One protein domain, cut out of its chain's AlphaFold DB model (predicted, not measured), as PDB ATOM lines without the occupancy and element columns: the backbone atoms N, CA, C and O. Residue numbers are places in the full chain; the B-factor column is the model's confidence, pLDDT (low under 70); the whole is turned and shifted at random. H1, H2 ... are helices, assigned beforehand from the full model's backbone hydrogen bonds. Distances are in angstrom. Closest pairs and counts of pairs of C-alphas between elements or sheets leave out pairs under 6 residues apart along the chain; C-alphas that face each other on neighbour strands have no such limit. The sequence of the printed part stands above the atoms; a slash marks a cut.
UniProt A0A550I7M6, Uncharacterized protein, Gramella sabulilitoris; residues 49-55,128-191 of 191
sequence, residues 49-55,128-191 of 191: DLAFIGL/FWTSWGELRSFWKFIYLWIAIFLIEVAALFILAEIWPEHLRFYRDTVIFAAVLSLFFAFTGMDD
ATOM      1  N   ASP A  49     -13.309  50.673 113.919       70.12
ATOM      2  CA  ASP A  49     -11.977  50.071 114.043       70.12
ATOM      3  C   ASP A  49     -11.336  49.846 112.658       70.12
ATOM      4  O   ASP A  49     -10.151  50.112 112.464       70.12
ATOM      5  N   LEU A  50     -12.130  49.444 111.656       69.19
ATOM      6  CA  LEU A  50     -11.688  49.301 110.262       69.19
ATOM      7  C   LEU A  50     -11.336  50.645 109.608       69.19
ATOM      8  O   LEU A  50     -10.335  50.728 108.897       69.19
ATOM      9  N   ALA A  51     -12.105  51.706 109.875       72.00
ATOM     10  CA  ALA A  51     -11.787  53.046 109.379       72.00
ATOM     11  C   ALA A  51     -10.466  53.570 109.963       72.00
ATOM     12  O   ALA A  51      -9.665  54.169 109.247       72.00
ATOM     13  N   PHE A  52     -10.203  53.293 111.243       73.94
ATOM     14  CA  PHE A  52      -8.934  53.636 111.879       73.94
ATOM     15  C   PHE A  52      -7.748  52.890 111.247       73.94
ATOM     16  O   PHE A  52      -6.709  53.493 110.988       73.94
ATOM     17  N   ILE A  53      -7.915  51.600 110.937       73.62
ATOM     18  CA  ILE A  53      -6.894  50.795 110.244       73.62
ATOM     19  C   ILE A  53      -6.623  51.336 108.834       73.62
ATOM     20  O   ILE A  53      -5.463  51.429 108.432       73.62
ATOM     21  N   GLY A  54      -7.670  51.739 108.106       73.81
ATOM     22  CA  GLY A  54      -7.535  52.380 106.796       73.81
ATOM     23  C   GLY A  54      -6.730  53.681 106.862       73.81
ATOM     24  O   GLY A  54      -5.772  53.843 106.111       73.81
ATOM     25  N   LEU A  55      -7.050  54.554 107.822       75.56
ATOM     26  CA  LEU A  55      -6.310  55.799 108.070       75.56
ATOM     27  C   LEU A  55      -4.841  55.551 108.438       75.56
ATOM     28  O   LEU A  55      -3.958  56.280 107.991       75.56
ATOM     29  N   PHE A 128      26.765  55.736  89.909       70.56
ATOM     30  CA  PHE A 128      26.108  54.483  90.289       70.56
ATOM     31  C   PHE A 128      27.072  53.474  90.921       70.56
ATOM     32  O   PHE A 128      26.730  52.777  91.883       70.56
ATOM     33  N   TRP A 129      28.311  53.447  90.431       67.81
ATOM     34  CA  TRP A 129      29.287  52.416  90.756       67.81
ATOM     35  C   TRP A 129      30.457  52.985  91.566       67.81
ATOM     36  O   TRP A 129      30.917  54.111  91.366       67.81
ATOM     37  N   THR A 130      30.923  52.217  92.546       73.19
ATOM     38  CA  THR A 130      32.191  52.477  93.238       73.19
ATOM     39  C   THR A 130      33.361  52.204  92.292       73.19
ATOM     40  O   THR A 130      33.214  51.499  91.293       73.19
ATOM     41  N   SER A 131      34.556  52.697  92.632       68.19
ATOM     42  CA  SER A 131      35.789  52.380  91.893       68.19
ATOM     43  C   SER A 131      36.052  50.873  91.775       68.19
ATOM     44  O   SER A 131      36.776  50.439  90.893       68.19
ATOM     45  N   TRP A 132      35.446  50.053  92.629       69.88
ATOM     46  CA  TRP A 132      35.624  48.602  92.646       69.88
ATOM     47  C   TRP A 132      34.602  47.848  91.785       69.88
ATOM     48  O   TRP A 132      34.642  46.621  91.726       69.88
ATOM     49  N   GLY A 133      33.703  48.566  91.102       69.31
ATOM     50  CA  GLY A 133      32.631  47.965  90.309       69.31
ATOM     51  C   GLY A 133      31.475  47.427  91.152       69.31
ATOM     52  O   GLY A 133      30.632  46.705  90.635       69.31
ATOM     53  N   GLU A 134      31.398  47.781  92.438       75.69
ATOM     54  CA  GLU A 134      30.214  47.509  93.253       75.69
ATOM     55  C   GLU A 134      29.239  48.683  93.212       75.69
ATOM     56  O   GLU A 134      29.651  49.844  93.287       75.69
ATOM     57  N   LEU A 135      27.941  48.382  93.160       76.94
ATOM     58  CA  LEU A 135      26.883  49.374  93.313       76.94
ATOM     59  C   LEU A 135      27.014  50.054  94.688       76.94
ATOM     60  O   LEU A 135      27.099  49.365  95.712       76.94
ATOM     61  N   ARG A 136      27.034  51.392  94.732       78.12
ATOM     62  CA  ARG A 136      27.158  52.119  96.010       78.12
ATOM     63  C   ARG A 136      26.012  51.737  96.950       78.12
ATOM     64  O   ARG A 136      24.874  51.574  96.509       78.12
ATOM     65  N   SER A 137      26.293  51.668  98.253       73.88
ATOM     66  CA  SER A 137      25.295  51.342  99.286       73.88
ATOM     67  C   SER A 137      24.047  52.225  99.210       73.88
ATOM     68  O   SER A 137      22.950  51.760  99.495       73.88
ATOM     69  N   PHE A 138      24.203  53.467  98.748       73.75
ATOM     70  CA  PHE A 138      23.102  54.389  98.493       73.75
ATOM     71  C   PHE A 138      22.094  53.868  97.452       73.75
ATOM     72  O   PHE A 138      20.894  53.863  97.699       73.75
ATOM     73  N   TRP A 139      22.564  53.350  96.318       77.31
ATOM     74  CA  TRP A 139      21.684  52.785  95.291       77.31
ATOM     75  C   TRP A 139      21.083  51.453  95.727       77.31
ATOM     76  O   TRP A 139      19.912  51.200  95.463       77.31
ATOM     77  N   LYS A 140      21.843  50.631  96.468       77.69
ATOM     78  CA  LYS A 140      21.297  49.425  97.115       77.69
ATOM     79  C   LYS A 140      20.124  49.785  98.039       77.69
ATOM     80  O   LYS A 140      19.111  49.096  98.025       77.69
ATOM     81  N   PHE A 141      20.241  50.883  98.789       76.44
ATOM     82  CA  PHE A 141      19.180  51.394  99.656       76.44
ATOM     83  C   PHE A 141      17.955  51.881  98.867       76.44
ATOM     84  O   PHE A 141      16.839  51.530  99.235       76.44
ATOM     85  N   ILE A 142      18.149  52.607  97.760       79.12
ATOM     86  CA  ILE A 142      17.045  53.036  96.881       79.12
ATOM     87  C   ILE A 142      16.309  51.831  96.290       79.12
ATOM     88  O   ILE A 142      15.086  51.772  96.367       79.12
ATOM     89  N   TYR A 143      17.028  50.846  95.743       81.31
ATOM     90  CA  TYR A 143      16.396  49.643  95.194       81.31
ATOM     91  C   TYR A 143      15.634  48.853  96.257       81.31
ATOM     92  O   TYR A 143      14.543  48.359  95.983       81.31
ATOM     93  N   LEU A 144      16.178  48.764  97.473       80.94
ATOM     94  CA  LEU A 144      15.496  48.133  98.599       80.94
ATOM     95  C   LEU A 144      14.212  48.890  98.960       80.94
ATOM     96  O   LEU A 144      13.178  48.261  99.156       80.94
ATOM     97  N   TRP A 145      14.245  50.222  98.972       79.44
ATOM     98  CA  TRP A 145      13.063  51.056  99.203       79.44
ATOM     99  C   TRP A 145      11.996  50.900  98.119       79.44
ATOM    100  O   TRP A 145      10.823  50.737  98.440       79.44
ATOM    101  N   ILE A 146      12.397  50.879  96.846       79.88
ATOM    102  CA  ILE A 146      11.488  50.610  95.722       79.88
ATOM    103  C   ILE A 146      10.865  49.216  95.869       79.88
ATOM    104  O   ILE A 146       9.664  49.058  95.673       79.88
ATOM    105  N   ALA A 147      11.652  48.206  96.251       81.00
ATOM    106  CA  ALA A 147      11.141  46.858  96.473       81.00
ATOM    107  C   ALA A 147      10.130  46.805  97.633       81.00
ATOM    108  O   ALA A 147       9.079  46.191  97.476       81.00
ATOM    109  N   ILE A 148      10.407  47.478  98.758       81.88
ATOM    110  CA  ILE A 148       9.458  47.600  99.880       81.88
ATOM    111  C   ILE A 148       8.163  48.261  99.409       81.88
ATOM    112  O   ILE A 148       7.088  47.721  99.648       81.88
ATOM    113  N   PHE A 149       8.260  49.371  98.679       79.62
ATOM    114  CA  PHE A 149       7.096  50.076  98.150       79.62
ATOM    115  C   PHE A 149       6.251  49.188  97.220       79.62
ATOM    116  O   PHE A 149       5.031  49.133  97.347       79.62
ATOM    117  N   LEU A 150       6.886  48.428  96.321       80.19
ATOM    118  CA  LEU A 150       6.178  47.480  95.454       80.19
ATOM    119  C   LEU A 150       5.489  46.363  96.251       80.19
ATOM    120  O   LEU A 150       4.377  45.965  95.902       80.19
ATOM    121  N   ILE A 151       6.119  45.873  97.323       85.69
ATOM    122  CA  ILE A 151       5.517  44.887  98.232       85.69
ATOM    123  C   ILE A 151       4.307  45.488  98.954       85.69
ATOM    124  O   ILE A 151       3.278  44.823  99.036       85.69
ATOM    125  N   GLU A 152       4.389  46.731  99.434       80.38
ATOM    126  CA  GLU A 152       3.262  47.433 100.064       80.38
ATOM    127  C   GLU A 152       2.084  47.590  99.095       80.38
ATOM    128  O   GLU A 152       0.951  47.254  99.443       80.38
ATOM    129  N   VAL A 153       2.344  48.014  97.854       78.81
ATOM    130  CA  VAL A 153       1.311  48.131  96.811       78.81
ATOM    131  C   VAL A 153       0.676  46.771  96.508       78.81
ATOM    132  O   VAL A 153      -0.550  46.668  96.425       78.81
ATOM    133  N   ALA A 154       1.479  45.710  96.382       83.19
ATOM    134  CA  ALA A 154       0.972  44.358  96.157       83.19
ATOM    135  C   ALA A 154       0.142  43.846  97.347       83.19
ATOM    136  O   ALA A 154      -0.914  43.244  97.150       83.19
ATOM    137  N   ALA A 155       0.581  44.115  98.579       83.38
ATOM    138  CA  ALA A 155      -0.148  43.752  99.789       83.38
ATOM    139  C   ALA A 155      -1.498  44.474  99.864       83.38
ATOM    140  O   ALA A 155      -2.512  43.826 100.115       83.38
ATOM    141  N   LEU A 156      -1.536  45.780  99.580       77.75
ATOM    142  CA  LEU A 156      -2.777  46.557  99.504       77.75
ATOM    143  C   LEU A 156      -3.718  46.023  98.420       77.75
ATOM    144  O   LEU A 156      -4.922  45.922  98.654       77.75
ATOM    145  N   PHE A 157      -3.180  45.628  97.265       79.62
ATOM    146  CA  PHE A 157      -3.966  45.033  96.186       79.62
ATOM    147  C   PHE A 157      -4.606  43.699  96.604       79.62
ATOM    148  O   PHE A 157      -5.799  43.498  96.392       79.62
ATOM    149  N   ILE A 158      -3.841  42.813  97.250       84.62
ATOM    150  CA  ILE A 158      -4.354  41.538  97.779       84.62
ATOM    151  C   ILE A 158      -5.401  41.791  98.872       84.62
ATOM    152  O   ILE A 158      -6.451  41.152  98.879       84.62
ATOM    153  N   LEU A 159      -5.146  42.738  99.778       79.44
ATOM    154  CA  LEU A 159      -6.068  43.087 100.858       79.44
ATOM    155  C   LEU A 159      -7.406  43.608 100.306       79.44
ATOM    156  O   LEU A 159      -8.465  43.230 100.806       79.44
ATOM    157  N   ALA A 160      -7.353  44.429  99.253       77.75
ATOM    158  CA  ALA A 160      -8.531  44.949  98.564       77.75
ATOM    159  C   ALA A 160      -9.351  43.840  97.883       77.75
ATOM    160  O   ALA A 160     -10.578  43.901  97.897       77.75
ATOM    161  N   GLU A 161      -8.694  42.811  97.339       82.81
ATOM    162  CA  GLU A 161      -9.369  41.648  96.749       82.81
ATOM    163  C   GLU A 161     -10.060  40.780  97.818       82.81
ATOM    164  O   GLU A 161     -11.149  40.258  97.591       82.81
ATOM    165  N   ILE A 162      -9.451  40.648  99.002       85.00
ATOM    166  CA  ILE A 162      -9.988  39.834 100.105       85.00
ATOM    167  C   ILE A 162     -11.175  40.527 100.799       85.00
ATOM    168  O   ILE A 162     -12.120  39.848 101.205       85.00
ATOM    169  N   TRP A 163     -11.160  41.860 100.929       81.12
ATOM    170  CA  TRP A 163     -12.207  42.627 101.629       81.12
ATOM    171  C   TRP A 163     -12.787  43.796 100.803       81.12
ATOM    172  O   TRP A 163     -12.662  44.961 101.198       81.12
ATOM    173  N   PRO A 164     -13.512  43.509  99.704       77.50
ATOM    174  CA  PRO A 164     -14.033  44.536  98.793       77.50
ATOM    175  C   PRO A 164     -15.120  45.432  99.416       77.50
ATOM    176  O   PRO A 164     -15.268  46.594  99.044       77.50
ATOM    177  N   GLU A 165     -15.876  44.917 100.389       77.81
ATOM    178  CA  GLU A 165     -16.959  45.639 101.081       77.81
ATOM    179  C   GLU A 165     -16.443  46.806 101.945       77.81
ATOM    180  O   GLU A 165     -17.135  47.807 102.136       77.81
ATOM    181  N   HIS A 166     -15.222  46.689 102.473       66.44
ATOM    182  CA  HIS A 166     -14.655  47.637 103.442       66.44
ATOM    183  C   HIS A 166     -13.544  48.494 102.846       66.44
ATOM    184  O   HIS A 166     -13.368  49.644 103.243       66.44
ATOM    185  N   LEU A 167     -12.836  47.963 101.853       64.94
ATOM    186  CA  LEU A 167     -11.823  48.676 101.093       64.94
ATOM    187  C   LEU A 167     -12.426  49.119  99.760       64.94
ATOM    188  O   LEU A 167     -11.953  48.745  98.693       64.94
ATOM    189  N   ARG A 168     -13.441  49.992  99.813       59.97
ATOM    190  CA  ARG A 168     -13.884  50.776  98.642       59.97
ATOM    191  C   ARG A 168     -12.866  51.863  98.276       59.97
ATOM    192  O   ARG A 168     -13.231  52.970  97.889       59.97
ATOM    193  N   PHE A 169     -11.577  51.564  98.397       60.25
ATOM    194  CA  PHE A 169     -10.587  52.307  97.643       60.25
ATOM    195  C   PHE A 169     -10.937  52.088  96.174       60.25
ATOM    196  O   PHE A 169     -11.101  50.948  95.737       60.25
ATOM    197  N   TYR A 170     -11.113  53.169  95.415       66.12
ATOM    198  CA  TYR A 170     -11.261  53.051  93.972       66.12
ATOM    199  C   TYR A 170      -9.995  52.351  93.479       66.12
ATOM    200  O   TYR A 170      -8.917  52.944  93.503       66.12
ATOM    201  N   ARG A 171     -10.105  51.075  93.101       63.16
ATOM    202  CA  ARG A 171      -8.993  50.242  92.613       63.16
ATOM    203  C   ARG A 171      -8.178  51.000  91.558       63.16
ATOM    204  O   ARG A 171      -6.951  50.992  91.581       63.16
ATOM    205  N   ASP A 172      -8.893  51.770  90.744       68.12
ATOM    206  CA  ASP A 172      -8.358  52.666  89.725       68.12
ATOM    207  C   ASP A 172      -7.525  53.814  90.308       68.12
ATOM    208  O   ASP A 172      -6.479  54.128  89.757       68.12
ATOM    209  N   THR A 173      -7.916  54.411  91.438       72.25
ATOM    210  CA  THR A 173      -7.144  55.488  92.090       72.25
ATOM    211  C   THR A 173      -5.842  55.000  92.706       72.25
ATOM    212  O   THR A 173      -4.848  55.710  92.615       72.25
ATOM    213  N   VAL A 174      -5.804  53.792  93.279       70.94
ATOM    214  CA  VAL A 174      -4.567  53.230  93.852       70.94
ATOM    215  C   VAL A 174      -3.587  52.876  92.738       70.94
ATOM    216  O   VAL A 174      -2.416  53.243  92.810       70.94
ATOM    217  N   ILE A 175      -4.069  52.226  91.675       71.75
ATOM    218  CA  ILE A 175      -3.250  51.916  90.496       71.75
ATOM    219  C   ILE A 175      -2.779  53.213  89.832       71.75
ATOM    220  O   ILE A 175      -1.598  53.345  89.524       71.75
ATOM    221  N   PHE A 176      -3.669  54.193  89.664       73.81
ATOM    222  CA  PHE A 176      -3.328  55.489  89.089       73.81
ATOM    223  C   PHE A 176      -2.296  56.232  89.939       73.81
ATOM    224  O   PHE A 176      -1.297  56.676  89.392       73.81
ATOM    225  N   ALA A 177      -2.467  56.316  91.261       75.00
ATOM    226  CA  ALA A 177      -1.515  56.971  92.158       75.00
ATOM    227  C   ALA A 177      -0.155  56.260  92.175       75.00
ATOM    228  O   ALA A 177       0.882  56.922  92.123       75.00
ATOM    229  N   ALA A 178      -0.145  54.922  92.181       72.19
ATOM    230  CA  ALA A 178       1.081  54.141  92.090       72.19
ATOM    231  C   ALA A 178       1.810  54.426  90.771       72.19
ATOM    232  O   ALA A 178       2.972  54.826  90.807       72.19
ATOM    233  N   VAL A 179       1.116  54.311  89.630       76.44
ATOM    234  CA  VAL A 179       1.662  54.583  88.289       76.44
ATOM    235  C   VAL A 179       2.140  56.028  88.163       76.44
ATOM    236  O   VAL A 179       3.231  56.254  87.652       76.44
ATOM    237  N   LEU A 180       1.372  56.997  88.662       74.12
ATOM    238  CA  LEU A 180       1.719  58.416  88.624       74.12
ATOM    239  C   LEU A 180       2.956  58.708  89.486       74.12
ATOM    240  O   LEU A 180       3.842  59.431  89.042       74.12
ATOM    241  N   SER A 181       3.067  58.114  90.682       74.19
ATOM    242  CA  SER A 181       4.258  58.273  91.535       74.19
ATOM    243  C   SER A 181       5.504  57.665  90.889       74.19
ATOM    244  O   SER A 181       6.574  58.265  90.922       74.19
ATOM    245  N   LEU A 182       5.348  56.513  90.232       73.56
ATOM    246  CA  LEU A 182       6.420  55.815  89.531       73.56
ATOM    247  C   LEU A 182       6.849  56.602  88.285       73.56
ATOM    248  O   LEU A 182       8.038  56.765  88.023       73.56
ATOM    249  N   PHE A 183       5.878  57.161  87.561       73.94
ATOM    250  CA  PHE A 183       6.106  58.048  86.430       73.94
ATOM    251  C   PHE A 183       6.845  59.320  86.852       73.94
ATOM    252  O   PHE A 183       7.826  59.674  86.208       73.94
ATOM    253  N   PHE A 184       6.448  59.975  87.947       69.00
ATOM    254  CA  PHE A 184       7.164  61.144  88.469       69.00
ATOM    255  C   PHE A 184       8.561  60.799  88.990       69.00
ATOM    256  O   PHE A 184       9.487  61.579  88.788       69.00
ATOM    257  N   ALA A 185       8.744  59.628  89.603       67.38
ATOM    258  CA  ALA A 185      10.062  59.164  90.028       67.38
ATOM    259  C   ALA A 185      11.013  58.936  88.840       67.38
ATOM    260  O   ALA A 185      12.211  59.176  88.971       67.38
ATOM    261  N   PHE A 186      10.491  58.496  87.688       64.88
ATOM    262  CA  PHE A 186      11.289  58.287  86.477       64.88
ATOM    263  C   PHE A 186      11.481  59.552  85.636       64.88
ATOM    264  O   PHE A 186      12.582  59.785  85.153       64.88
ATOM    265  N   THR A 187      10.441  60.366  85.457       63.78
ATOM    266  CA  THR A 187      10.496  61.560  84.593       63.78
ATOM    267  C   THR A 187      11.085  62.781  85.289       63.78
ATOM    268  O   THR A 187      11.716  63.597  84.632       63.78
ATOM    269  N   GLY A 188      11.000  62.871  86.621       49.09
ATOM    270  CA  GLY A 188      11.694  63.903  87.402       49.09
ATOM    271  C   GLY A 188      13.222  63.753  87.439       49.09
ATOM    272  O   GLY A 188      13.877  64.485  88.175       49.09
ATOM    273  N   MET A 189      13.786  62.789  86.703       43.97
ATOM    274  CA  MET A 189      15.228  62.575  86.573       43.97
ATOM    275  C   MET A 189      15.844  63.334  85.382       43.97
ATOM    276  O   MET A 189      17.065  63.471  85.347       43.97
ATOM    277  N   ASP A 190      15.021  63.830  84.447       39.88
ATOM    278  CA  ASP A 190      15.479  64.447  83.191       39.88
ATOM    279  C   ASP A 190      15.442  66.001  83.181       39.88
ATOM    280  O   ASP A 190      15.920  66.594  82.214       39.88
ATOM    281  N   ASP A 191      14.968  66.656  84.258       40.56
ATOM    282  CA  ASP A 191      14.928  68.132  84.464       40.56
ATOM    283  C   ASP A 191      15.786  68.609  85.668       40.56
ATOM    284  O   ASP A 191      16.370  69.723  85.635       40.56
TER     285      ASP A 191
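What this domain is: This is residues 49 to 55 and 128 to 191 of the 191 residues of an uncharacterized protein of Gramella sabulilitoris (UniProt A0A550I7M6). The long helix H2 makes most of the length of a rod, and the shorter helix H3 folds back beside it, nearly antiparallel to it and loosely spaced. The short helix H1 lies separately, at the end of the rod where the link from H2 to H3 turns back. The 71 printed residues include three named helices, in the order H1, H2, H3, and no named strand: the class is all helix. The whole is only just extended, close to loose, with a radius of gyration of the C-alphas of 16.8 A and spans of 54 by 25 by 19 A.

How they stand to each other: H1, residues 49 to 55, is apart from H2, residues 137 to 162. H1 is also apart from H3, residues 171 to 187. H2 and H3 are close but not clearly touching, with 2 pairs of C-alphas within 8 A; the closest C-alphas are those of Val 153 and Ala 178, 7.6 A apart. Their lines stand at a shallow tilt of 13 degrees and run opposite ways, with centres 13.2 A apart. In H1, H2 and H3 every O i to N i+4 pair is within hydrogen-bond range.

Where its parts are: H1 has 7 residues and begins with C-alpha 49 at (-11.977, 50.071, 114.043); it is 10.0 A from first to last C-alpha. H2, 26 residues, runs 37.1 A from C-alpha 137 at (25.295, 51.342, 99.286) to C-alpha 162. H3, 17 residues, runs 23.9 A and ends with C-alpha 187 at (10.496, 61.560, 84.593).

The domain as a whole: The C-alphas of Ser 131 and Glu 165, the two farthest apart, are 54.0 A apart. Residues 56 to 127 are not printed, and C-alphas 55 and 128 are 37.0 A apart across this cut. The link from H2 to H3, 8 residues, is short. Residues 130 to 135 stand free, as do residues 183 to 191, of which 183 to 187 belong to H3. The mean pLDDT of the printed part is 72.8; 20 residues are under 70, among them 166 to 172 and 184 to 191.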